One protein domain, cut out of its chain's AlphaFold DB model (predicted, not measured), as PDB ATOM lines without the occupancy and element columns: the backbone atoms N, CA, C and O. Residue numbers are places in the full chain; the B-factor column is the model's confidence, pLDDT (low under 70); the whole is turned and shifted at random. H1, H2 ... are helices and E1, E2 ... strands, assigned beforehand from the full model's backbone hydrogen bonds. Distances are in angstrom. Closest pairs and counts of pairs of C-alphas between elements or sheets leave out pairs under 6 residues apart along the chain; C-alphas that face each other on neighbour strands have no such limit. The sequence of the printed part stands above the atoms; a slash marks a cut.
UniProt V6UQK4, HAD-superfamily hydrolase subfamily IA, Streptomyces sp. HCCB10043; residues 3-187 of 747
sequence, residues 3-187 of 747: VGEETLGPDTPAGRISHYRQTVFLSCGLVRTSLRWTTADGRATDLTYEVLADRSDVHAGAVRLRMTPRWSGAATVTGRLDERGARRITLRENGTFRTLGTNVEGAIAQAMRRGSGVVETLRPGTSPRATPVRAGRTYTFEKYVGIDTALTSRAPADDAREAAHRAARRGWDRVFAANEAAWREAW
ATOM      1  N   VAL A   3     -30.935  51.456 -15.485       90.62
ATOM      2  CA  VAL A   3     -32.113  51.577 -16.348       90.62
ATOM      3  C   VAL A   3     -31.630  51.798 -17.781       90.62
ATOM      4  O   VAL A   3     -31.108  52.859 -18.107       90.62
ATOM      5  N   GLY A   4     -31.797  50.789 -18.641       88.44
ATOM      6  CA  GLY A   4     -31.122  50.773 -19.944       88.44
ATOM      7  C   GLY A   4     -29.604  50.683 -19.762       88.44
ATOM      8  O   GLY A   4     -29.134  49.840 -18.997       88.44
ATOM      9  N   GLU A   5     -28.861  51.562 -20.433       87.50
ATOM     10  CA  GLU A   5     -27.395  51.662 -20.325       87.50
ATOM     11  C   GLU A   5     -26.935  52.570 -19.171       87.50
ATOM     12  O   GLU A   5     -25.766  52.565 -18.791       87.50
ATOM     13  N   GLU A   6     -27.851  53.331 -18.569       93.06
ATOM     14  CA  GLU A   6     -27.515  54.274 -17.507       93.06
ATOM     15  C   GLU A   6     -27.522  53.611 -16.128       93.06
ATOM     16  O   GLU A   6     -28.359  52.755 -15.819       93.06
ATOM     17  N   THR A   7     -26.616  54.054 -15.254       91.88
ATOM     18  CA  THR A   7     -26.540  53.625 -13.854       91.88
ATOM     19  C   THR A   7     -26.444  54.833 -12.935       91.88
ATOM     20  O   THR A   7     -25.565  55.672 -13.100       91.88
ATOM     21  N   LEU A   8     -27.310  54.884 -11.918       91.75
ATOM     22  CA  LEU A   8     -27.184  55.852 -10.833       91.75
ATOM     23  C   LEU A   8     -25.894  55.589 -10.047       91.75
ATOM     24  O   LEU A   8     -25.715  54.496  -9.494       91.75
ATOM     25  N   GLY A   9     -25.055  56.615  -9.945       88.06
ATOM     26  CA  GLY A   9     -23.759  56.598  -9.271       88.06
ATOM     27  C   GLY A   9     -23.251  58.013  -8.963       88.06
ATOM     28  O   GLY A   9     -23.969  58.979  -9.218       88.06
ATOM     29  N   PRO A  10     -22.029  58.148  -8.418       82.94
ATOM     30  CA  PRO A  10     -21.454  59.448  -8.057       82.94
ATOM     31  C   PRO A  10     -21.311  60.402  -9.253       82.94
ATOM     32  O   PRO A  10     -21.449  61.605  -9.080       82.94
ATOM     33  N   ASP A  11     -21.143  59.868 -10.463       87.75
ATOM     34  CA  ASP A  11     -20.994  60.658 -11.694       87.75
ATOM     35  C   ASP A  11     -22.342  61.031 -12.342       87.75
ATOM     36  O   ASP A  11     -22.394  61.547 -13.457       87.75
ATOM     37  N   THR A  12     -23.470  60.745 -11.675       92.44
ATOM     38  CA  THR A  12     -24.792  61.121 -12.193       92.44
ATOM     39  C   THR A  12     -24.948  62.645 -12.171       92.44
ATOM     40  O   THR A  12     -24.835  63.238 -11.097       92.44
ATOM     41  N   PRO A  13     -25.266  63.301 -13.307       94.25
ATOM     42  CA  PRO A  13     -25.392  64.755 -13.344       94.25
ATOM     43  C   PRO A  13     -26.453  65.258 -12.360       94.25
ATOM     44  O   PRO A  13     -27.552  64.703 -12.306       94.25
ATOM     45  N   ALA A  14     -26.169  66.344 -11.633       93.88
ATOM     46  CA  ALA A  14     -27.068  66.874 -10.603       93.88
ATOM     47  C   ALA A  14     -28.487  67.169 -11.131       93.88
ATOM     48  O   ALA A  14     -29.467  66.875 -10.454       93.88
ATOM     49  N   GLY A  15     -28.618  67.634 -12.382       95.62
ATOM     50  CA  GLY A  15     -29.917  67.864 -13.034       95.62
ATOM     51  C   GLY A  15     -30.761  66.601 -13.275       95.62
ATOM     52  O   GLY A  15     -31.942  66.701 -13.599       95.62
ATOM     53  N   ARG A  16     -30.186  65.402 -13.103       96.75
ATOM     54  CA  ARG A  16     -30.892  64.109 -13.144       96.75
ATOM     55  C   ARG A  16     -31.416  63.675 -11.775       96.75
ATOM     56  O   ARG A  16     -32.089  62.647 -11.687       96.75
ATOM     57  N   ILE A  17     -31.120  64.434 -10.720       97.50
ATOM     58  CA  ILE A  17     -31.519  64.161  -9.342       97.50
ATOM     59  C   ILE A  17     -32.491  65.246  -8.876       97.50
ATOM     60  O   ILE A  17     -32.229  66.439  -8.980       97.50
ATOM     61  N   SER A  18     -33.631  64.833  -8.336       97.81
ATOM     62  CA  SER A  18     -34.621  65.731  -7.734       97.81
ATOM     63  C   SER A  18     -35.136  65.154  -6.419       97.81
ATOM     64  O   SER A  18     -34.915  63.981  -6.121       97.81
ATOM     65  N   HIS A  19     -35.805  65.974  -5.601       96.62
ATOM     66  CA  HIS A  19     -36.355  65.560  -4.301       96.62
ATOM     67  C   HIS A  19     -35.329  64.876  -3.375       96.62
ATOM     68  O   HIS A  19     -35.673  63.953  -2.634       96.62
ATOM     69  N   TYR A  20     -34.065  65.306  -3.438       96.31
ATOM     70  CA  TYR A  20     -33.007  64.767  -2.592       96.31
ATOM     71  C   TYR A  20     -33.243  65.150  -1.128       96.31
ATOM     72  O   TYR A  20     -33.494  66.309  -0.799       96.31
ATOM     73  N   ARG A  21     -33.140  64.164  -0.243       96.56
ATOM     74  CA  ARG A  21     -33.105  64.342   1.206       96.56
ATOM     75  C   ARG A  21     -32.247  63.242   1.803       96.56
ATOM     76  O   ARG A  21     -32.482  62.067   1.529       96.56
ATOM     77  N   GLN A  22     -31.315  63.615   2.665       96.50
ATOM     78  CA  GLN A  22     -30.580  62.680   3.504       96.50
ATOM     79  C   GLN A  22     -30.825  63.025   4.976       96.50
ATOM     80  O   GLN A  22     -31.045  64.180   5.337       96.50
ATOM     81  N   THR A  23     -30.931  62.006   5.821       95.88
ATOM     82  CA  THR A  23     -31.255  62.151   7.243       95.88
ATOM     83  C   THR A  23     -30.493  61.107   8.037       95.88
ATOM     84  O   THR A  23     -30.545  59.921   7.704       95.88
ATOM     85  N   VAL A  24     -29.820  61.550   9.097       94.75
ATOM     86  CA  VAL A  24     -29.175  60.683  10.083       94.75
ATOM     87  C   VAL A  24     -30.087  60.596  11.305       94.75
ATOM     88  O   VAL A  24     -30.409  61.603  11.930       94.75
ATOM     89  N   PHE A  25     -30.537  59.390  11.639       96.44
ATOM     90  CA  PHE A  25     -31.357  59.126  12.818       96.44
ATOM     91  C   PHE A  25     -30.451  58.708  13.978       96.44
ATOM     92  O   PHE A  25     -30.164  57.524  14.153       96.44
ATOM     93  N   LEU A  26     -30.009  59.681  14.783       95.50
ATOM     94  CA  LEU A  26     -29.070  59.451  15.894       95.50
ATOM     95  C   LEU A  26     -29.592  58.429  16.919       95.50
ATOM     96  O   LEU A  26     -28.821  57.634  17.452       95.50
ATOM     97  N   SER A  27     -30.910  58.390  17.147       94.62
ATOM     98  CA  SER A  27     -31.557  57.482  18.105       94.62
ATOM     99  C   SER A  27     -31.475  56.000  17.731       94.62
ATOM    100  O   SER A  27     -31.736  55.154  18.583       94.62
ATOM    101  N   CYS A  28     -31.145  55.672  16.478       95.69
ATOM    102  CA  CYS A  28     -31.039  54.291  16.008       95.69
ATOM    103  C   CYS A  28     -29.867  54.038  15.046       95.69
ATOM    104  O   CYS A  28     -29.797  52.958  14.462       95.69
ATOM    105  N   GLY A  29     -28.956  55.001  14.860       95.38
ATOM    106  CA  GLY A  29     -27.782  54.853  13.994       95.38
ATOM    107  C   GLY A  29     -28.117  54.512  12.536       95.38
ATOM    108  O   GLY A  29     -27.407  53.730  11.907       95.38
ATOM    109  N   LEU A  30     -29.227  55.045  12.010       97.44
ATOM    110  CA  LEU A  30     -29.686  54.803  10.638       97.44
ATOM    111  C   LEU A  30     -29.434  56.032   9.763       97.44
ATOM    112  O   LEU A  30     -29.879  57.129  10.097       97.44
ATOM    113  N   VAL A  31     -28.831  55.844   8.591       97.62
ATOM    114  CA  VAL A  31     -28.782  56.871   7.541       97.62
ATOM    115  C   VAL A  31     -29.828  56.548   6.484       97.62
ATOM    116  O   VAL A  31     -29.842  55.445   5.937       97.62
ATOM    117  N   ARG A  32     -30.706  57.506   6.174       98.00
ATOM    118  CA  ARG A  32     -31.679  57.398   5.082       98.00
ATOM    119  C   ARG A  32     -31.400  58.447   4.019       98.00
ATOM    120  O   ARG A  32     -31.389  59.630   4.333       98.00
ATOM    121  N   THR A  33     -31.296  58.022   2.766       97.75
ATOM    122  CA  THR A  33     -31.217  58.911   1.601       97.75
ATOM    123  C   THR A  33     -32.384  58.626   0.669       97.75
ATOM    124  O   THR A  33     -32.519  57.511   0.172       97.75
ATOM    125  N   SER A  34     -33.227  59.620   0.409       98.06
ATOM    126  CA  SER A  34     -34.306  59.554  -0.577       98.06
ATOM    127  C   SER A  34     -34.055  60.533  -1.711       98.06
ATOM    128  O   SER A  34     -33.655  61.666  -1.459       98.06
ATOM    129  N   LEU A  35     -34.306  60.108  -2.944       97.94
ATOM    130  CA  LEU A  35     -34.147  60.938  -4.134       97.94
ATOM    131  C   LEU A  35     -34.991  60.397  -5.286       97.94
ATOM    132  O   LEU A  35     -35.365  59.225  -5.296       97.94
ATOM    133  N   ARG A  36     -35.241  61.234  -6.285       98.12
ATOM    134  CA  ARG A  36     -35.747  60.831  -7.594       98.12
ATOM    135  C   ARG A  36     -34.626  60.935  -8.610       98.12
ATOM    136  O   ARG A  36     -34.078  62.015  -8.810       98.12
ATOM    137  N   TRP A  37     -34.332  59.818  -9.260       98.12
ATOM    138  CA  TRP A  37     -33.410  59.760 -10.384       98.12
ATOM    139  C   TRP A  37     -34.189  59.687 -11.693       98.12
ATOM    140  O   TRP A  37     -35.098  58.868 -11.814       98.12
ATOM    141  N   THR A  38     -33.827  60.518 -12.664       97.88
ATOM    142  CA  THR A  38     -34.412  60.518 -14.008       97.88
ATOM    143  C   THR A  38     -33.312  60.255 -15.028       97.88
ATOM    144  O   THR A  38     -32.338  60.998 -15.070       97.88
ATOM    145  N   THR A  39     -33.460  59.219 -15.850       96.88
ATOM    146  CA  THR A  39     -32.521  58.889 -16.941       96.88
ATOM    147  C   THR A  39     -32.541  59.918 -18.074       96.88
ATOM    148  O   THR A  39     -33.410  60.798 -18.122       96.88
ATOM    149  N   ALA A  40     -31.597  59.806 -19.012       95.25
ATOM    150  CA  ALA A  40     -31.517  60.613 -20.226       95.25
ATOM    151  C   ALA A  40     -32.831  60.633 -21.010       95.25
ATOM    152  O   ALA A  40     -33.292  61.708 -21.393       95.25
ATOM    153  N   ASP A  41     -33.457  59.466 -21.143       94.88
ATOM    154  CA  ASP A  41     -34.726  59.253 -21.842       94.88
ATOM    155  C   ASP A  41     -35.985  59.529 -20.994       94.88
ATOM    156  O   ASP A  41     -37.098  59.202 -21.400       94.88
ATOM    157  N   GLY A  42     -35.836  60.144 -19.815       95.75
ATOM    158  CA  GLY A  42     -36.960  60.643 -19.017       95.75
ATOM    159  C   GLY A  42     -37.610  59.625 -18.075       95.75
ATOM    160  O   GLY A  42     -38.613  59.942 -17.429       95.75
ATOM    161  N   ARG A  43     -37.057  58.415 -17.925       97.44
ATOM    162  CA  ARG A  43     -37.577  57.410 -16.984       97.44
ATOM    163  C   ARG A  43     -37.231  57.784 -15.541       97.44
ATOM    164  O   ARG A  43     -36.131  57.543 -15.049       97.44
ATOM    165  N   ALA A  44     -38.209  58.354 -14.842       97.81
ATOM    166  CA  ALA A  44     -38.080  58.743 -13.441       97.81
ATOM    167  C   ALA A  44     -38.292  57.567 -12.472       97.81
ATOM    168  O   ALA A  44     -39.240  56.788 -12.598       97.81
ATOM    169  N   THR A  45     -37.450  57.466 -11.446       98.00
ATOM    170  CA  THR A  45     -37.541  56.448 -10.396       98.00
ATOM    171  C   THR A  45     -37.312  57.065  -9.024       98.00
ATOM    172  O   THR A  45     -36.273  57.673  -8.779       98.00
ATOM    173  N   ASP A  46     -38.273  56.883  -8.116       98.25
ATOM    174  CA  ASP A  46     -38.120  57.279  -6.716       98.25
ATOM    175  C   ASP A  46     -37.339  56.192  -5.963       98.25
ATOM    176  O   ASP A  46     -37.655  55.000  -6.053       98.25
ATOM    177  N   LEU A  47     -36.310  56.597  -5.223       97.88
ATOM    178  CA  LEU A  47     -35.386  55.721  -4.514       97.88
ATOM    179  C   LEU A  47     -35.312  56.114  -3.041       97.88
ATOM    180  O   LEU A  47     -35.327  57.291  -2.686       97.88
ATOM    181  N   THR A  48     -35.211  55.119  -2.167       98.06
ATOM    182  CA  THR A  48     -34.897  55.308  -0.748       98.06
ATOM    183  C   THR A  48     -33.878  54.267  -0.318       98.06
ATOM    184  O   THR A  48     -34.164  53.071  -0.350       98.06
ATOM    185  N   TYR A  49     -32.703  54.738   0.083       96.75
ATOM    186  CA  TYR A  49     -31.631  53.964   0.687       96.75
ATOM    187  C   TYR A  49     -31.689  54.121   2.198       96.75
ATOM    188  O   TYR A  49     -31.867  55.225   2.704       96.75
ATOM    189  N   GLU A  50     -31.520  53.019   2.907       98.00
ATOM    190  CA  GLU A  50     -31.411  52.964   4.358       98.00
ATOM    191  C   GLU A  50     -30.184  52.126   4.703       98.00
ATOM    192  O   GLU A  50     -30.077  50.993   4.235       98.00
ATOM    193  N   VAL A  51     -29.258  52.687   5.476       97.75
ATOM    194  CA  VAL A  51     -27.960  52.081   5.798       97.75
ATOM    195  C   VAL A  51     -27.757  52.098   7.305       97.75
ATOM    196  O   VAL A  51     -27.971  53.132   7.938       97.75
ATOM    197  N   LEU A  52     -27.338  50.967   7.868       96.69
ATOM    198  CA  LEU A  52     -26.939  50.853   9.269       96.69
ATOM    199  C   LEU A  52     -25.699  49.966   9.422       96.69
ATOM    200  O   LEU A  52     -25.543  48.975   8.701       96.69
ATOM    201  N   ALA A  53     -24.857  50.312  10.395       96.44
ATOM    202  CA  ALA A  53     -23.923  49.391  11.034       96.44
ATOM    203  C   ALA A  53     -24.632  48.820  12.273       96.44
ATOM    204  O   ALA A  53     -25.120  49.591  13.100       96.44
ATOM    205  N   ASP A  54     -24.781  47.497  12.362       96.88
ATOM    206  CA  ASP A  54     -25.641  46.883  13.376       96.88
ATOM    207  C   ASP A  54     -24.979  46.956  14.757       96.88
ATOM    208  O   ASP A  54     -24.019  46.250  15.053       96.88
ATOM    209  N   ARG A  55     -25.523  47.786  15.654       95.75
ATOM    210  CA  ARG A  55     -25.005  47.885  17.027       95.75
ATOM    211  C   ARG A  55     -25.182  46.584  17.824       95.75
ATOM    212  O   ARG A  55     -24.462  46.363  18.797       95.75
ATOM    213  N   SER A  56     -26.136  45.730  17.441       95.88
ATOM    214  CA  SER A  56     -26.403  44.450  18.108       95.88
ATOM    215  C   SER A  56     -25.461  43.319  17.671       95.88
ATOM    216  O   SER A  56     -25.296  42.356  18.419       95.88
ATOM    217  N   ASP A  57     -24.806  43.444  16.511       95.75
ATOM    218  CA  ASP A  57     -23.800  42.505  15.993       95.75
ATOM    219  C   ASP A  57     -22.683  43.288  15.285       95.75
ATOM    220  O   ASP A  57     -22.839  43.729  14.149       95.75
ATOM    221  N   VAL A  58     -21.531  43.434  15.946       92.69
ATOM    222  CA  VAL A  58     -20.410  44.255  15.442       92.69
ATOM    223  C   VAL A  58     -19.797  43.778  14.138       92.69
ATOM    224  O   VAL A  58     -19.047  44.521  13.514       92.69
ATOM    225  N   HIS A  59     -20.088  42.545  13.741       96.62
ATOM    226  CA  HIS A  59     -19.578  41.979  12.506       96.62
ATOM    227  C   HIS A  59     -20.550  42.189  11.346       96.62
ATOM    228  O   HIS A  59     -20.275  41.685  10.263       96.62
ATOM    229  N   ALA A  60     -21.677  42.895  11.538       97.44
ATOM    230  CA  ALA A  60     -22.738  43.018  10.546       97.44
ATOM    231  C   ALA A  60     -23.118  44.471  10.201       97.44
ATOM    232  O   ALA A  60     -23.198  45.364  11.041       97.44
ATOM    233  N   GLY A  61     -23.442  44.689   8.929       97.31
ATOM    234  CA  GLY A  61     -24.073  45.909   8.423       97.31
ATOM    235  C   GLY A  61     -25.196  45.579   7.446       97.31
ATOM    236  O   GLY A  61     -25.232  44.489   6.867       97.31
ATOM    237  N   ALA A  62     -26.125  46.512   7.241       97.06
ATOM    238  CA  ALA A  62     -27.264  46.306   6.352       97.06
ATOM    239  C   ALA A  62     -27.577  47.536   5.498       97.06
ATOM    240  O   ALA A  62     -27.478  48.679   5.941       97.06
ATOM    241  N   VAL A  63     -28.012  47.277   4.264       96.44
ATOM    242  CA  VAL A  63     -28.500  48.269   3.307       96.44
ATOM    243  C   VAL A  63     -29.854  47.813   2.775       96.44
ATOM    244  O   VAL A  63     -29.967  46.710   2.238       96.44
ATOM    245  N   ARG A  64     -30.873  48.668   2.858       95.81
ATOM    246  CA  ARG A  64     -32.173  48.465   2.212       95.81
ATOM    247  C   ARG A  64     -32.395  49.523   1.146       95.81
ATOM    248  O   ARG A  64     -32.340  50.715   1.423       95.81
ATOM    249  N   LEU A  65     -32.686  49.071  -0.068       95.06
ATOM    250  CA  LEU A  65     -33.132  49.905  -1.175       95.06
ATOM    251  C   LEU A  65     -34.619  49.654  -1.425       95.06
ATOM    252  O   LEU A  65     -35.022  48.529  -1.723       95.06
ATOM    253  N   ARG A  66     -35.416  50.721  -1.378       95.31
ATOM    254  CA  ARG A  66     -36.776  50.764  -1.921       95.31
ATOM    255  C   ARG A  66     -36.771  51.550  -3.226       95.31
ATOM    256  O   ARG A  66     -36.274  52.671  -3.271       95.31
ATOM    257  N   MET A  67     -37.310  50.945  -4.278       94.88
ATOM    258  CA  MET A  67     -37.334  51.484  -5.636       94.88
ATOM    259  C   MET A  67     -38.771  51.522  -6.150       94.88
ATOM    260  O   MET A  67     -39.410  50.475  -6.234       94.88
ATOM    261  N   THR A  68     -39.254  52.703  -6.532       97.38
ATOM    262  CA  THR A  68     -40.596  52.913  -7.096       97.38
ATOM    263  C   THR A  68     -40.478  53.575  -8.474       97.38
ATOM    264  O   THR A  68     -40.384  54.803  -8.572       97.38
ATOM    265  N   PRO A  69     -40.436  52.784  -9.558       97.31
ATOM    266  CA  PRO A  69     -40.371  53.302 -10.923       97.31
ATOM    267  C   PRO A  69     -41.655  54.039 -11.314       97.31
ATOM    268  O   PRO A  69     -42.753  53.604 -10.974       97.31
ATOM    269  N   ARG A  70     -41.543  55.133 -12.075       97.75
ATOM    270  CA  ARG A  70     -42.681  55.834 -12.714       97.75
ATOM    271  C   ARG A  70     -42.925  55.358 -14.152       97.75
ATOM    272  O   ARG A  70     -43.644  55.990 -14.912       97.75
ATOM    273  N   TRP A  71     -42.315  54.238 -14.511       97.44
ATOM    274  CA  TRP A  71     -42.301  53.622 -15.832       97.44
ATOM    275  C   TRP A  71     -42.326  52.095 -15.667       97.44
ATOM    276  O   TRP A  71     -42.095  51.575 -14.571       97.44
ATOM    277  N   SER A  72     -42.617  51.372 -16.746       97.19
ATOM    278  CA  SER A  72     -42.627  49.903 -16.775       97.19
ATOM    279  C   SER A  72     -41.544  49.389 -17.722       97.19
ATOM    280  O   SER A  72     -41.295  50.004 -18.755       97.19
ATOM    281  N   GLY A  73     -40.902  48.269 -17.388       95.06
ATOM    282  CA  GLY A  73     -39.817  47.700 -18.194       95.06
ATOM    283  C   GLY A  73     -38.864  46.849 -17.361       95.06
ATOM    284  O   GLY A  73     -39.297  46.157 -16.440       95.06
ATOM    285  N   ALA A  74     -37.568  46.895 -17.667       93.75
ATOM    286  CA  ALA A  74     -36.532  46.178 -16.926       93.75
ATOM    287  C   ALA A  74     -35.588  47.149 -16.205       93.75
ATOM    288  O   ALA A  74     -35.040  48.058 -16.825       93.75
ATOM    289  N   ALA A  75     -35.380  46.927 -14.907       92.75
ATOM    290  CA  ALA A  75     -34.386  47.632 -14.096       92.75
ATOM    291  C   ALA A  75     -33.339  46.653 -13.551       92.75
ATOM    292  O   ALA A  75     -33.645  45.488 -13.287       92.75
ATOM    293  N   THR A  76     -32.114  47.119 -13.326       90.88
ATOM    294  CA  THR A  76     -31.034  46.322 -12.730       90.88
ATOM    295  C   THR A  76     -30.675  46.851 -11.343       90.88
ATOM    296  O   THR A  76     -30.542  48.055 -11.108       90.88
ATOM    297  N   VAL A  77     -30.511  45.938 -10.382       87.81
ATOM    298  CA  VAL A  77     -30.021  46.266  -9.034       87.81
ATOM    299  C   VAL A  77     -28.863  45.346  -8.686       87.81
ATOM    300  O   VAL A  77     -29.031  44.124  -8.604       87.81
ATOM    301  N   THR A  78     -27.709  45.963  -8.446       85.06
ATOM    302  CA  THR A  78     -26.438  45.291  -8.177       85.06
ATOM    303  C   THR A  78     -25.995  45.578  -6.747       85.06
ATOM    304  O   THR A  78     -25.867  46.738  -6.359       85.06
ATOM    305  N   GLY A  79     -25.744  44.525  -5.967       82.38
ATOM    306  CA  GLY A  79     -25.038  44.631  -4.693       82.38
ATOM    307  C   GLY A  79     -23.535  44.520  -4.934       82.38
ATOM    308  O   GLY A  79     -23.033  43.428  -5.183       82.38
ATOM    309  N   ARG A  80     -22.815  45.643  -4.892       81.81
ATOM    310  CA  ARG A  80     -21.361  45.685  -5.115       81.81
ATOM    311  C   ARG A  80     -20.608  45.857  -3.796       81.81
ATOM    312  O   ARG A  80     -21.089  46.570  -2.915       81.81
ATOM    313  N   LEU A  81     -19.444  45.222  -3.668       83.31
ATOM    314  CA  LEU A  81     -18.373  45.674  -2.776       83.31
ATOM    315  C   LEU A  81     -17.429  46.530  -3.622       83.31
ATOM    316  O   LEU A  81     -16.902  46.044  -4.617       83.31
ATOM    317  N   ASP A  82     -17.345  47.821  -3.312       81.38
ATOM    318  CA  ASP A  82     -16.538  48.784  -4.062       81.38
ATOM    319  C   ASP A  82     -15.159  48.893  -3.412       81.38
ATOM    320  O   ASP A  82     -15.038  49.370  -2.284       81.38
ATOM    321  N   GLU A  83     -14.131  48.431  -4.113       82.38
ATOM    322  CA  GLU A  83     -12.756  48.410  -3.613       82.38
ATOM    323  C   GLU A  83     -12.101  49.792  -3.566       82.38
ATOM    324  O   GLU A  83     -11.077  49.952  -2.914       82.38
ATOM    325  N   ARG A  84     -12.695  50.833  -4.170       83.31
ATOM    326  CA  ARG A  84     -12.133  52.195  -4.103       83.31
ATOM    327  C   ARG A  84     -12.045  52.737  -2.673       83.31
ATOM    328  O   ARG A  84     -11.222  53.605  -2.399       83.31
ATOM    329  N   GLY A  85     -12.882  52.223  -1.768       79.75
ATOM    330  CA  GLY A  85     -12.828  52.530  -0.336       79.75
ATOM    331  C   GLY A  85     -11.806  51.699   0.452       79.75
ATOM    332  O   GLY A  85     -11.541  52.008   1.609       79.75
ATOM    333  N   ALA A  86     -11.218  50.657  -0.143       86.00
ATOM    334  CA  ALA A  86     -10.230  49.799   0.502       86.00
ATOM    335  C   ALA A  86      -8.867  50.506   0.574       86.00
ATOM    336  O   ALA A  86      -8.003  50.346  -0.285       86.00
ATOM    337  N   ARG A  87      -8.669  51.314   1.617       85.88
ATOM    338  CA  ARG A  87      -7.380  51.944   1.924       85.88
ATOM    339  C   ARG A  87      -6.579  51.067   2.884       85.88
ATOM    340  O   ARG A  87      -7.144  50.385   3.731       85.88
ATOM    341  N   ARG A  88      -5.247  51.098   2.757       90.50
ATOM    342  CA  ARG A  88      -4.291  50.413   3.655       90.50
ATOM    343  C   ARG A  88      -4.509  48.899   3.805       90.50
ATOM    344  O   ARG A  88      -4.109  48.309   4.807       90.50
ATOM    345  N   ILE A  89      -5.086  48.249   2.798       93.19
ATOM    346  CA  ILE A  89      -5.224  46.793   2.730       93.19
ATOM    347  C   ILE A  89      -4.853  46.294   1.333       93.19
ATOM    348  O   ILE A  89      -5.020  47.004   0.345       93.19
ATOM    349  N   THR A  90      -4.394  45.052   1.239       94.25
ATOM    350  CA  THR A  90      -4.386  44.289  -0.011       94.25
ATOM    351  C   THR A  90      -5.658  43.450  -0.049       94.25
ATOM    352  O   THR A  90      -5.738  42.431   0.639       94.25
ATOM    353  N   LEU A  91      -6.661  43.896  -0.808       92.69
ATOM    354  CA  LEU A  91      -7.927  43.184  -1.003       92.69
ATOM    355  C   LEU A  91      -7.788  42.153  -2.132       92.69
ATOM    356  O   LEU A  91      -7.219  42.442  -3.180       92.69
ATOM    357  N   ARG A  92      -8.304  40.943  -1.912       91.12
ATOM    358  CA  ARG A  92      -8.327  39.846  -2.887       91.12
ATOM    359  C   ARG A  92      -9.737  39.693  -3.466       91.12
ATOM    360  O   ARG A  92     -10.724  39.998  -2.799       91.12
ATOM    361  N   GLU A  93      -9.845  39.129  -4.670       84.25
ATOM    362  CA  GLU A  93     -11.126  38.953  -5.383       84.25
ATOM    363  C   GLU A  93     -12.173  38.138  -4.613       84.25
ATOM    364  O   GLU A  93     -13.365  38.271  -4.855       84.25
ATOM    365  N   ASN A  94     -11.764  37.283  -3.676       85.94
ATOM    366  CA  ASN A  94     -12.688  36.495  -2.860       85.94
ATOM    367  C   ASN A  94     -13.222  37.252  -1.624       85.94
ATOM    368  O   ASN A  94     -13.911  36.647  -0.804       85.94
ATOM    369  N   GLY A  95     -12.899  38.542  -1.469       89.31
ATOM    370  CA  GLY A  95     -13.299  39.373  -0.329       89.31
ATOM    371  C   GLY A  95     -12.390  39.246   0.898       89.31
ATOM    372  O   GLY A  95     -12.599  39.953   1.880       89.31
ATOM    373  N   THR A  96     -11.369  38.385   0.864       94.81
ATOM    374  CA  THR A  96     -10.329  38.369   1.907       94.81
ATOM    375  C   THR A  96      -9.350  39.518   1.704       94.81
ATOM    376  O   THR A  96      -9.108  39.946   0.577       94.81
ATOM    377  N   PHE A  97      -8.761  40.012   2.782       96.19
ATOM    378  CA  PHE A  97      -7.773  41.077   2.730       96.19
ATOM    379  C   PHE A  97      -6.671  40.876   3.761       96.19
ATOM    380  O   PHE A  97      -6.869  40.213   4.777       96.19
ATOM    381  N   ARG A  98      -5.525  41.511   3.516       97.06
ATOM    382  CA  ARG A  98      -4.458  41.669   4.505       97.06
ATOM    383  C   ARG A  98      -4.184  43.147   4.732       97.06
ATOM    384  O   ARG A  98      -3.998  43.879   3.762       97.06
ATOM    385  N   THR A  99      -4.143  43.594   5.982       95.19
ATOM    386  CA  THR A  99      -3.785  44.983   6.296       95.19
ATOM    387  C   THR A  99      -2.321  45.264   5.962       95.19
ATOM    388  O   THR A  99      -1.436  44.429   6.176       95.19
ATOM    389  N   LEU A 100      -2.052  46.457   5.437       91.94
ATOM    390  CA  LEU A 100      -0.692  46.949   5.246       91.94
ATOM    391  C   LEU A 100      -0.115  47.375   6.605       91.94
ATOM    392  O   LEU A 100      -0.825  47.906   7.457       91.94
ATOM    393  N   GLY A 101       1.170  47.107   6.835       88.62
ATOM    394  CA  GLY A 101       1.855  47.403   8.100       88.62
ATOM    395  C   GLY A 101       1.617  46.352   9.190       88.62
ATOM    396  O   GLY A 101       2.567  45.713   9.635       88.62
ATOM    397  N   THR A 102       0.364  46.117   9.597       89.94
ATOM    398  CA  THR A 102       0.053  45.182  10.702       89.94
ATOM    399  C   THR A 102      -0.081  43.720  10.272       89.94
ATOM    400  O   THR A 102      -0.009  42.839  11.129       89.94
ATOM    401  N   ASN A 103      -0.215  43.444   8.969       94.31
ATOM    402  CA  ASN A 103      -0.339  42.097   8.392       94.31
ATOM    403  C   ASN A 103      -1.491  41.258   8.979       94.31
ATOM    404  O   ASN A 103      -1.415  40.031   9.021       94.31
ATOM    405  N   VAL A 104      -2.560  41.912   9.430       96.06
ATOM    406  CA  VAL A 104      -3.769  41.260   9.931       96.06
ATOM    407  C   VAL A 104      -4.575  40.761   8.738       96.06
ATOM    408  O   VAL A 104      -4.939  41.540   7.857       96.06
ATOM    409  N   GLU A 105      -4.855  39.463   8.707       98.00
ATOM    410  CA  GLU A 105      -5.786  38.878   7.740       98.00
ATOM    411  C   GLU A 105      -7.230  39.159   8.165       98.00
ATOM    412  O   GLU A 105      -7.567  39.126   9.349       98.00
ATOM    413  N   GLY A 106      -8.103  39.405   7.200       97.62
ATOM    414  CA  GLY A 106      -9.523  39.614   7.426       97.62
ATOM    415  C   GLY A 106     -10.347  39.302   6.192       97.62
ATOM    416  O   GLY A 106      -9.823  38.899   5.149       97.62
ATOM    417  N   ALA A 107     -11.659  39.451   6.314       96.50
ATOM    418  CA  ALA A 107     -12.565  39.254   5.200       96.50
ATOM    419  C   ALA A 107     -13.793  40.151   5.290       96.50
ATOM    420  O   ALA A 107     -14.284  40.467   6.372       96.50
ATOM    421  N   ILE A 108     -14.302  40.509   4.117       94.75
ATOM    422  CA  ILE A 108     -15.609  41.117   3.922       94.75
ATOM    423  C   ILE A 108     -16.455  40.199   3.042       94.75
ATOM    424  O   ILE A 108     -16.038  39.759   1.971       94.75
ATOM    425  N   ALA A 109     -17.669  39.912   3.494       93.62
ATOM    426  CA  ALA A 109     -18.631  39.083   2.786       93.62
ATOM    427  C   ALA A 109     -19.960  39.820   2.628       93.62
ATOM    428  O   ALA A 109     -20.280  40.744   3.375       93.62
ATOM    429  N   GLN A 110     -20.759  39.406   1.647       92.81
ATOM    430  CA  GLN A 110     -22.080  39.981   1.415       92.81
ATOM    431  C   GLN A 110     -23.112  38.918   1.046       92.81
ATOM    432  O   GLN A 110     -22.850  38.000   0.264       92.81
ATOM    433  N   ALA A 111     -24.317  39.096   1.573       92.25
ATOM    434  CA  ALA A 111     -25.495  38.313   1.242       92.25
ATOM    435  C   ALA A 111     -26.619  39.259   0.815       92.25
ATOM    436  O   ALA A 111     -26.798  40.333   1.391       92.25
ATOM    437  N   MET A 112     -27.384  38.875  -0.199       87.69
ATOM    438  CA  MET A 112     -28.517  39.650  -0.692       87.69
ATOM    439  C   MET A 112     -29.807  38.877  -0.488       87.69
ATOM    440  O   MET A 112     -29.878  37.677  -0.738       87.69
ATOM    441  N   ARG A 113     -30.845  39.588  -0.065       84.44
ATOM    442  CA  ARG A 113     -32.207  39.082   0.018       84.44
ATOM    443  C   ARG A 113     -33.073  39.851  -0.973       84.44
ATOM    444  O   ARG A 113     -33.125  41.084  -0.963       84.44
ATOM    445  N   ARG A 114     -33.735  39.113  -1.867       74.81
ATOM    446  CA  ARG A 114     -34.646  39.656  -2.889       74.81
ATOM    447  C   ARG A 114     -36.041  39.078  -2.671       74.81
ATOM    448  O   ARG A 114     -36.191  37.861  -2.638       74.81
ATOM    449  N   GLY A 115     -37.067  39.925  -2.579       68.75
ATOM    450  CA  GLY A 115     -38.469  39.485  -2.573       68.75
ATOM    451  C   GLY A 115     -38.783  38.367  -1.564       68.75
ATOM    452  O   GLY A 115     -38.710  38.597  -0.360       68.75
ATOM    453  N   SER A 116     -39.135  37.172  -2.064       55.59
ATOM    454  CA  SER A 116     -39.724  36.004  -1.369       55.59
ATOM    455  C   SER A 116     -38.886  35.352  -0.252       55.59
ATOM    456  O   SER A 116     -39.168  34.227   0.149       55.59
ATOM    457  N   GLY A 117     -37.860  36.029   0.266       61.88
ATOM    458  CA  GLY A 117     -37.030  35.547   1.373       61.88
ATOM    459  C   GLY A 117     -35.831  34.690   0.967       61.88
ATOM    460  O   GLY A 117     -35.113  34.224   1.846       61.88
ATOM    461  N   VAL A 118     -35.571  34.512  -0.333       67.38
ATOM    462  CA  VAL A 118     -34.380  33.796  -0.818       67.38
ATOM    463  C   VAL A 118     -33.126  34.611  -0.497       67.38
ATOM    464  O   VAL A 118     -33.040  35.791  -0.848       67.38
ATOM    465  N   VAL A 119     -32.170  33.968   0.175       75.69
ATOM    466  CA  VAL A 119     -30.854  34.523   0.509       75.69
ATOM    467  C   VAL A 119     -29.838  34.027  -0.514       75.69
ATOM    468  O   VAL A 119     -29.669  32.826  -0.697       75.69
ATOM    469  N   GLU A 120     -29.149  34.958  -1.157       77.62
ATOM    470  CA  GLU A 120     -28.149  34.702  -2.190       77.62
ATOM    471  C   GLU A 120     -26.784  35.234  -1.738       77.62
ATOM    472  O   GLU A 120     -26.674  36.373  -1.276       77.62
ATOM    473  N   THR A 121     -25.728  34.429  -1.871       78.25
ATOM    474  CA  THR A 121     -24.348  34.899  -1.680       78.25
ATOM    475  C   THR A 121     -23.911  35.666  -2.923       78.25
ATOM    476  O   THR A 121     -23.871  35.098  -4.013       78.25
ATOM    477  N   LEU A 122     -23.540  36.939  -2.777       73.12
ATOM    478  CA  LEU A 122     -23.053  37.734  -3.905       73.12
ATOM    479  C   LEU A 122     -21.536  37.592  -4.043       73.12
ATOM    480  O   LEU A 122     -20.788  38.024  -3.163       73.12
ATOM    481  N   ARG A 123     -21.073  37.039  -5.169       68.19
ATOM    482  CA  ARG A 123     -19.642  36.964  -5.504       68.19
ATOM    483  C   ARG A 123     -19.197  38.196  -6.306       68.19
ATOM    484  O   ARG A 123     -20.006  38.750  -7.060       68.19
ATOM    485  N   PRO A 124     -17.940  38.642  -6.188       60.62
ATOM    486  CA  PRO A 124     -17.394  39.657  -7.087       60.62
ATOM    487  C   PRO A 124     -17.524  39.216  -8.552       60.62
ATOM    488  O   PRO A 124     -17.402  38.034  -8.860       60.62
ATOM    489  N   GLY A 125     -17.905  40.145  -9.434       58.31
ATOM    490  CA  GLY A 125     -18.187  39.851 -10.848       58.31
ATOM    491  C   GLY A 125     -19.576  39.270 -11.163       58.31
ATOM    492  O   GLY A 125     -19.864  39.019 -12.329       58.31
ATOM    493  N   THR A 126     -20.471  39.082 -10.180       65.62
ATOM    494  CA  THR A 126     -21.847  38.611 -10.457       65.62
ATOM    495  C   THR A 126     -22.596  39.618 -11.343       65.62
ATOM    496  O   THR A 126     -22.776  40.776 -10.953       65.62
ATOM    497  N   SER A 127     -23.054  39.186 -12.525       63.22
ATOM    498  CA  SER A 127     -23.765  40.053 -13.471       63.22
ATOM    499  C   SER A 127     -25.069  40.607 -12.872       63.22
ATOM    500  O   SER A 127     -25.787  39.884 -12.173       63.22
ATOM    501  N   PRO A 128     -25.430  41.875 -13.152       71.31
ATOM    502  CA  PRO A 128     -26.683  42.452 -12.682       71.31
ATOM    503  C   PRO A 128     -27.885  41.656 -13.199       71.31
ATOM    504  O   PRO A 128     -28.093  41.538 -14.405       71.31
ATOM    505  N   ARG A 129     -28.727  41.144 -12.297       77.19
ATOM    506  CA  ARG A 129     -29.978  40.488 -12.698       77.19
ATOM    507  C   ARG A 129     -31.041  41.533 -13.039       77.19
ATOM    508  O   ARG A 129     -31.416  42.344 -12.185       77.19
ATOM    509  N   ALA A 130     -31.558  41.479 -14.266       86.06
ATOM    510  CA  ALA A 130     -32.703  42.279 -14.685       86.06
ATOM    511  C   ALA A 130     -33.956  41.895 -13.881       86.06
ATOM    512  O   ALA A 130     -34.286  40.719 -13.718       86.06
ATOM    513  N   THR A 131     -34.646  42.904 -13.359       87.19
ATOM    514  CA  THR A 131     -35.893  42.778 -12.603       87.19
ATOM    515  C   THR A 131     -37.006  43.467 -13.393       87.19
ATOM    516  O   THR A 131     -36.900  44.672 -13.640       87.19
ATOM    517  N   PRO A 132     -38.070  42.750 -13.791       92.06
ATOM    518  CA  PRO A 132     -39.240  43.367 -14.404       92.06
ATOM    519  C   PRO A 132     -39.943  44.310 -13.422       92.06
ATOM    520  O   PRO A 132     -40.315  43.909 -12.313       92.06
ATOM    521  N   VAL A 133     -40.152  45.555 -13.842       94.19
ATOM    522  CA  VAL A 133     -40.772  46.610 -13.041       94.19
ATOM    523  C   VAL A 133     -42.050  47.144 -13.676       94.19
ATOM    524  O   VAL A 133     -42.190  47.174 -14.898       94.19
ATOM    525  N   ARG A 134     -42.992  47.575 -12.833       96.50
ATOM    526  CA  ARG A 134     -44.221  48.265 -13.241       96.50
ATOM    527  C   ARG A 134     -44.273  49.658 -12.634       96.50
ATOM    528  O   ARG A 134     -43.909  49.827 -11.468       96.50
ATOM    529  N   ALA A 135     -44.791  50.610 -13.404       97.12
ATOM    530  CA  ALA A 135     -45.002  51.975 -12.946       97.12
ATOM    531  C   ALA A 135     -45.840  51.999 -11.654       97.12
ATOM    532  O   ALA A 135     -46.848  51.304 -11.539       97.12
ATOM    533  N   GLY A 136     -45.396  52.778 -10.668       95.69
ATOM    534  CA  GLY A 136     -46.055  52.955  -9.373       95.69
ATOM    535  C   GLY A 136     -45.853  51.816  -8.368       95.69
ATOM    536  O   GLY A 136     -46.190  51.990  -7.200       95.69
ATOM    537  N   ARG A 137     -45.279  50.669  -8.762       96.25
ATOM    538  CA  ARG A 137     -45.021  49.551  -7.841       96.25
ATOM    539  C   ARG A 137     -43.665  49.703  -7.153       96.25
ATOM    540  O   ARG A 137     -42.653  49.910  -7.814       96.25
ATOM    541  N   THR A 138     -43.638  49.526  -5.833       94.94
ATOM    542  CA  THR A 138     -42.394  49.517  -5.049       94.94
ATOM    543  C   THR A 138     -41.768  48.126  -4.995       94.94
ATOM    544  O   THR A 138     -42.451  47.119  -4.794       94.94
ATOM    545  N   TYR A 139     -40.447  48.087  -5.132       92.25
ATOM    546  CA  TYR A 139     -39.605  46.901  -5.037       92.25
ATOM    547  C   TYR A 139     -38.559  47.109  -3.940       92.25
ATOM    548  O   TYR A 139     -37.960  48.183  -3.860       92.25
ATOM    549  N   THR A 140     -38.327  46.082  -3.122       92.31
ATOM    550  CA  THR A 140     -37.381  46.131  -1.997       92.31
ATOM    551  C   THR A 140     -36.226  45.165  -2.223       92.31
ATOM    552  O   THR A 140     -36.434  44.001  -2.576       92.31
ATOM    553  N   PHE A 141     -35.013  45.654  -1.986       91.50
ATOM    554  CA  PHE A 141     -33.772  44.894  -2.054       91.50
ATOM    555  C   PHE A 141     -32.985  45.113  -0.770       91.50
ATOM    556  O   PHE A 141     -32.793  46.253  -0.351       91.50
ATOM    557  N   GLU A 142     -32.515  44.030  -0.165       94.06
ATOM    558  CA  GLU A 142     -31.781  44.068   1.096       94.06
ATOM    559  C   GLU A 142     -30.414  43.422   0.892       94.06
ATOM    560  O   GLU A 142     -30.304  42.323   0.345       94.06
ATOM    561  N   LYS A 143     -29.364  44.121   1.309       94.50
ATOM    562  CA  LYS A 143     -27.989  43.638   1.317       94.50
ATOM    563  C   LYS A 143     -27.497  43.628   2.755       94.50
ATOM    564  O   LYS A 143     -27.649  44.615   3.466       94.50
ATOM    565  N   TYR A 144     -26.853  42.540   3.132       96.38
ATOM    566  CA  TYR A 144     -26.181  42.367   4.408       96.38
ATOM    567  C   TYR A 144     -24.698  42.192   4.150       96.38
ATOM    568  O   TYR A 144     -24.305  41.517   3.196       96.38
ATOM    569  N   VAL A 145     -23.890  42.832   4.978       96.62
ATOM    570  CA  VAL A 145     -22.434  42.788   4.921       96.62
ATOM    571  C   VAL A 145     -21.946  42.176   6.216       96.62
ATOM    572  O   VAL A 145     -22.468  42.509   7.275       96.62
ATOM    573  N   GLY A 146     -20.973  41.282   6.110       97.06
ATOM    574  CA  GLY A 146     -20.264  40.723   7.247       97.06
ATOM    575  C   GLY A 146     -18.778  41.051   7.159       97.06
ATOM    576  O   GLY A 146     -18.224  41.003   6.059       97.06
ATOM    577  N   ILE A 147     -18.152  41.416   8.278       96.50
ATOM    578  CA  ILE A 147     -16.728  41.778   8.352       96.50
ATOM    579  C   ILE A 147     -16.109  41.143   9.595       96.50
ATOM    580  O   ILE A 147     -16.646  41.266  10.696       96.50
ATOM    581  N   ASP A 148     -14.957  40.499   9.427       97.31
ATOM    582  CA  ASP A 148     -14.187  39.949  10.541       97.31
ATOM    583  C   ASP A 148     -12.679  39.946  10.241       97.31
ATOM    584  O   ASP A 148     -12.252  40.065   9.087       97.31
ATOM    585  N   THR A 149     -11.858  39.824  11.283       97.12
ATOM    586  CA  THR A 149     -10.393  39.826  11.200       97.12
ATOM    587  C   THR A 149      -9.774  38.757  12.092       97.12
ATOM    588  O   THR A 149     -10.396  38.253  13.026       97.12
ATOM    589  N   ALA A 150      -8.499  38.460  11.860       97.12
ATOM    590  CA  ALA A 150      -7.706  37.563  12.689       97.12
ATOM    591  C   ALA A 150      -7.511  38.068  14.139       97.12
ATOM    592  O   ALA A 150      -6.990  37.334  14.976       97.12
ATOM    593  N   LEU A 151      -7.913  39.310  14.450       93.25
ATOM    594  CA  LEU A 151      -7.916  39.846  15.817       93.25
ATOM    595  C   LEU A 151      -9.087  39.314  16.653       93.25
ATOM    596  O   LEU A 151      -8.996  39.266  17.878       93.25
ATOM    597  N   THR A 152     -10.177  38.923  15.997       93.50
ATOM    598  CA  THR A 152     -11.445  38.522  16.623       93.50
ATOM    599  C   THR A 152     -11.836  37.085  16.288       93.50
ATOM    600  O   THR A 152     -12.577  36.467  17.049       93.50
ATOM    601  N   SER A 153     -11.285  36.520  15.212       95.88
ATOM    602  CA  SER A 153     -11.609  35.183  14.718       95.88
ATOM    603  C   SER A 153     -10.366  34.382  14.309       95.88
ATOM    604  O   SER A 153      -9.370  34.926  13.842       95.88
ATOM    605  N   ARG A 154     -10.434  33.048  14.441       96.50
ATOM    606  CA  ARG A 154      -9.437  32.116  13.870       96.50
ATOM    607  C   ARG A 154      -9.697  31.787  12.393       96.50
ATOM    608  O   ARG A 154      -8.812  31.247  11.737       96.50
ATOM    609  N   ALA A 155     -10.889  32.089  11.886       97.00
ATOM    610  CA  ALA A 155     -11.335  31.819  10.522       97.00
ATOM    611  C   ALA A 155     -12.155  33.016   9.987       97.00
ATOM    612  O   ALA A 155     -13.343  32.875   9.691       97.00
ATOM    613  N   PRO A 156     -11.541  34.208   9.835       97.31
ATOM    614  CA  PRO A 156     -12.275  35.450   9.571       97.31
ATOM    615  C   PRO A 156     -13.119  35.416   8.289       97.31
ATOM    616  O   PRO A 156     -14.167  36.051   8.223       97.31
ATOM    617  N   ALA A 157     -12.710  34.649   7.275       96.38
ATOM    618  CA  ALA A 157     -13.491  34.466   6.050       96.38
ATOM    619  C   ALA A 157     -14.822  33.731   6.280       96.38
ATOM    620  O   ALA A 157     -15.842  34.091   5.685       96.38
ATOM    621  N   ASP A 158     -14.821  32.716   7.142       96.94
ATOM    622  CA  ASP A 158     -16.016  31.941   7.463       96.94
ATOM    623  C   ASP A 158     -16.947  32.740   8.370       96.94
ATOM    624  O   ASP A 158     -18.147  32.811   8.095       96.94
ATOM    625  N   ASP A 159     -16.392  33.427   9.367       97.88
ATOM    626  CA  ASP A 159     -17.171  34.209  10.325       97.88
ATOM    627  C   ASP A 159     -17.772  35.477   9.703       97.88
ATOM    628  O   ASP A 159     -18.949  35.765   9.937       97.88
ATOM    629  N   ALA A 160     -17.048  36.175   8.817       97.50
ATOM    630  CA  ALA A 160     -17.603  37.286   8.040       97.50
ATOM    631  C   ALA A 160     -18.759  36.815   7.140       97.50
ATOM    632  O   ALA A 160     -19.817  37.445   7.063       97.50
ATOM    633  N   ARG A 161     -18.596  35.669   6.469       96.25
ATOM    634  CA  ARG A 161     -19.652  35.079   5.636       96.25
ATOM    635  C   ARG A 161     -20.865  34.688   6.471       96.25
ATOM    636  O   ARG A 161     -21.991  35.019   6.097       96.25
ATOM    637  N   GLU A 162     -20.654  34.031   7.602       97.06
ATOM    638  CA  GLU A 162     -21.742  33.638   8.487       97.06
ATOM    639  C   GLU A 162     -22.428  34.861   9.109       97.06
ATOM    640  O   GLU A 162     -23.652  34.873   9.179       97.06
ATOM    641  N   ALA A 163     -21.714  35.938   9.450       97.88
ATOM    642  CA  ALA A 163     -22.323  37.194   9.897       97.88
ATOM    643  C   ALA A 163     -23.288  37.776   8.849       97.88
ATOM    644  O   ALA A 163     -24.456  38.044   9.158       97.88
ATOM    645  N   ALA A 164     -22.854  37.863   7.586       96.88
ATOM    646  CA  ALA A 164     -23.708  38.315   6.487       96.88
ATOM    647  C   ALA A 164     -24.943  37.409   6.302       96.88
ATOM    648  O   ALA A 164     -26.070  37.893   6.162       96.88
ATOM    649  N   HIS A 165     -24.754  36.084   6.328       95.94
ATOM    650  CA  HIS A 165     -25.840  35.122   6.146       95.94
ATOM    651  C   HIS A 165     -26.810  35.071   7.334       95.94
ATOM    652  O   HIS A 165     -28.020  34.997   7.112       95.94
ATOM    653  N   ARG A 166     -26.333  35.164   8.584       96.38
ATOM    654  CA  ARG A 166     -27.182  35.280   9.784       96.38
ATOM    655  C   ARG A 166     -28.087  36.497   9.685       96.38
ATOM    656  O   ARG A 166     -29.299  36.368   9.874       96.38
ATOM    657  N   ALA A 167     -27.523  37.660   9.357       96.69
ATOM    658  CA  ALA A 167     -28.287  38.891   9.194       96.69
ATOM    659  C   ALA A 167     -29.325  38.765   8.059       96.69
ATOM    660  O   ALA A 167     -30.495  39.104   8.250       96.69
ATOM    661  N   ALA A 168     -28.952  38.155   6.928       95.19
ATOM    662  CA  ALA A 168     -29.870  37.913   5.815       95.19
ATOM    663  C   ALA A 168     -31.028  36.958   6.158       95.19
ATOM    664  O   ALA A 168     -32.181  37.227   5.800       95.19
ATOM    665  N   ARG A 169     -30.750  35.871   6.896       94.06
ATOM    666  CA  ARG A 169     -31.778  34.936   7.392       94.06
ATOM    667  C   ARG A 169     -32.740  35.621   8.365       94.06
ATOM    668  O   ARG A 169     -33.942  35.372   8.302       94.06
ATOM    669  N   ARG A 170     -32.241  36.521   9.225       94.44
ATOM    670  CA  ARG A 170     -33.079  37.343  10.120       94.44
ATOM    671  C   ARG A 170     -33.972  38.316   9.345       94.44
ATOM    672  O   ARG A 170     -35.138  38.465   9.706       94.44
ATOM    673  N   GLY A 171     -33.452  38.928   8.281       94.19
ATOM    674  CA  GLY A 171     -34.156  39.940   7.490       94.19
ATOM    675  C   GLY A 171     -34.148  41.326   8.135       94.19
ATOM    676  O   GLY A 171     -33.809  41.478   9.311       94.19
ATOM    677  N   TRP A 172     -34.516  42.349   7.355       95.38
ATOM    678  CA  TRP A 172     -34.312  43.749   7.736       95.38
ATOM    679  C   TRP A 172     -35.032  44.093   9.030       95.38
ATOM    680  O   TRP A 172     -34.410  44.634   9.937       95.38
ATOM    681  N   ASP A 173     -36.306  43.730   9.147       95.44
ATOM    682  CA  ASP A 173     -37.133  44.142  10.282       95.44
ATOM    683  C   ASP A 173     -36.562  43.649  11.618       95.44
ATOM    684  O   ASP A 173     -36.508  44.402  12.589       95.44
ATOM    685  N   ARG A 174     -36.046  42.413  11.667       97.25
ATOM    686  CA  ARG A 174     -35.438  41.847  12.884       97.25
ATOM    687  C   ARG A 174     -34.029  42.364  13.157       97.25
ATOM    688  O   ARG A 174     -33.632  42.401  14.320       97.25
ATOM    689  N   VAL A 175     -33.255  42.693  12.122       97.81
ATOM    690  CA  VAL A 175     -31.934  43.331  12.273       97.81
ATOM    691  C   VAL A 175     -32.119  44.753  12.798       97.81
ATOM    692  O   VAL A 175     -31.586  45.097  13.848       97.81
ATOM    693  N   PHE A 176     -32.973  45.540  12.144       98.12
ATOM    694  CA  PHE A 176     -33.273  46.910  12.537       98.12
ATOM    695  C   PHE A 176     -33.862  46.994  13.949       98.12
ATOM    696  O   PHE A 176     -33.394  47.811  14.732       98.12
ATOM    697  N   ALA A 177     -34.812  46.126  14.320       98.31
ATOM    698  CA  ALA A 177     -35.394  46.132  15.665       98.31
ATOM    699  C   ALA A 177     -34.366  45.835  16.775       98.31
ATOM    700  O   ALA A 177     -34.433  46.429  17.851       98.31
ATOM    701  N   ALA A 178     -33.406  44.936  16.527       98.19
ATOM    702  CA  ALA A 178     -32.345  44.633  17.489       98.19
ATOM    703  C   ALA A 178     -31.314  45.764  17.583       98.19
ATOM    704  O   ALA A 178     -30.940  46.157  18.686       98.19
ATOM    705  N   ASN A 179     -30.915  46.328  16.441       97.94
ATOM    706  CA  ASN A 179     -30.078  47.522  16.386       97.94
ATOM    707  C   ASN A 179     -30.731  48.689  17.146       97.94
ATOM    708  O   ASN A 179     -30.104  49.310  17.998       97.94
ATOM    709  N   GLU A 180     -32.012  48.954  16.894       97.75
ATOM    710  CA  GLU A 180     -32.769  50.005  17.569       97.75
ATOM    711  C   GLU A 180     -32.875  49.748  19.079       97.75
ATOM    712  O   GLU A 180     -32.737  50.677  19.867       97.75
ATOM    713  N   ALA A 181     -33.054  48.496  19.514       97.88
ATOM    714  CA  ALA A 181     -33.034  48.149  20.935       97.88
ATOM    715  C   ALA A 181     -31.674  48.438  21.589       97.88
ATOM    716  O   ALA A 181     -31.634  49.043  22.661       97.88
ATOM    717  N   ALA A 182     -30.573  48.074  20.925       96.88
ATOM    718  CA  ALA A 182     -29.221  48.360  21.401       96.88
ATOM    719  C   ALA A 182     -28.935  49.872  21.450       96.88
ATOM    720  O   ALA A 182     -28.283  50.356  22.376       96.88
ATOM    721  N   TRP A 183     -29.451  50.639  20.486       97.44
ATOM    722  CA  TRP A 183     -29.366  52.095  20.513       97.44
ATOM    723  C   TRP A 183     -30.254  52.728  21.585       97.44
ATOM    724  O   TRP A 183     -29.810  53.669  22.228       97.44
ATOM    725  N   ARG A 184     -31.459  52.210  21.850       96.50
ATOM    726  CA  ARG A 184     -32.304  52.687  22.961       96.50
ATOM    727  C   ARG A 184     -31.624  52.509  24.313       96.50
ATOM    728  O   ARG A 184     -31.661  53.429  25.122       96.50
ATOM    729  N   GLU A 185     -30.970  51.369  24.547       94.62
ATOM    730  CA  GLU A 185     -30.128  51.190  25.738       94.62
ATOM    731  C   GLU A 185     -28.997  52.226  25.741       94.62
ATOM    732  O   GLU A 185     -28.794  52.918  26.737       94.62
ATOM    733  N   ALA A 186     -28.336  52.426  24.595       94.44
ATOM    734  CA  ALA A 186     -27.301  53.440  24.434       94.44
ATOM    735  C   ALA A 186     -27.812  54.897  24.543       94.44
ATOM    736  O   ALA A 186     -27.021  55.796  24.809       94.44
ATOM    737  N   TRP A 187     -29.111  55.164  24.468       96.25
ATOM    738  CA  TRP A 187     -29.717  56.494  24.631       96.25
ATOM    739  C   TRP A 187     -30.520  56.647  25.930       96.25
ATOM    740  O   TRP A 187     -31.213  57.638  26.125       96.25
TER     741      TRP A 187
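What this domain is: This is residues 3 to 187 of the 747 residues of the protein "HAD-superfamily hydrolase subfamily IA" of Streptomyces sp. HCCB10043 (UniProt V6UQK4). A large, twisted sheet of nine strands makes the wall of this domain, with E4 and E11 nearest its middle; H1 packs on one face along E11 and E8, and H2 follows it at a sharp corner, only grazing the sheet on the same side. Towards the opposite face lie the small two-stranded pair E5 and E10 and the opening stretch of residues 3 to 16. The printed part has 185 residues with eleven named strands, E1 to E11, followed by two named helices, H1 and H2. The large sheet is branched and antiparallel in each of its neighbour pairs, and the class is mixed, helices and strands. The whole is compact, with a radius of gyration of the C-alphas of 17.6 A and spans of 51 by 38 by 32 A.

How they stand to each other: After residues 3 to 16, which hold no named element, E1, residues 17 to 25, is an edge strand and forms a hairpin with E2, residues 30 to 38, with N 21 and O 34 at 2.8 A. On the other side of E2 is E3, residues 44 to 53, with N 33 and O 49 at 2.9 A. E3 makes a hairpin with E4, residues 60 to 69, where N 48 and O 66 are 2.9 A apart. E1 to E4 form a meander, each strand the antiparallel neighbour of the one before. E5, residues 73 to 76, is apart from E4 and is instead the antiparallel neighbour of E10, residues 130 to 133, with N 131 and O 75 at 2.8 A. A second meander has E6, residues 89 to 91, E7, residues 96 to 99, E8, residues 105 to 114, and E9, residues 118 to 121. Its hairpins have N 90 and O 98, N 97 and O 106, and N 112 and O 120 within hydrogen-bond range, each at 2.8 A. E7 and E9 lie on one side of E8, beside its residues 105 to 107 and 111 to 113. E11, residues 139 to 149, lies on the other side of E8, with N 109 and O 146 at 2.8 A, and E4 is its second neighbour, with N 63 and O 143 at 2.8 A. H1, residues 156 to 170, is on the sheet; its closest C-alphas to E11 are those of Ala 164 and Gly 146, 4.3 A apart. H2, residues 172 to 186, only grazes the sheet with its residues 172 to 180. H1 and H2 are close but not clearly touching, with the closest C-alphas, those of Ala 167 and Val 175, 6.5 A apart, and their lines are about perpendicular at 76 degrees. In both helices every O i to N i+4 pair is within hydrogen-bond range.

Where its parts are: E1 begins at C-alpha 17, at (-31.519, 64.161, -9.342), and is 22.7 A long from first to last C-alpha. E2 is 25.7 A long, E3 29.8 A, E4 29.6 A and E8 30.8 A; E5, E6, E7, E9 and E10 are short. E11 is the longest strand, 34.2 A, ending at C-alpha 149, at (-10.393, 39.826, 11.200). H1 is 20.9 A long and H2 20.5 A, the latter ending at C-alpha 186, at (-27.301, 53.440, 24.434).

The domain as a whole: The two C-alphas farthest apart are those of Gly 101 and Ala 135, at 51.6 A. The printed part has no cut. The link from E5 to E6, residues 77 to 88, is long. The mean pLDDT of the printed part is 92.1; residues 115 to 118 and 123 to 127 are under 70.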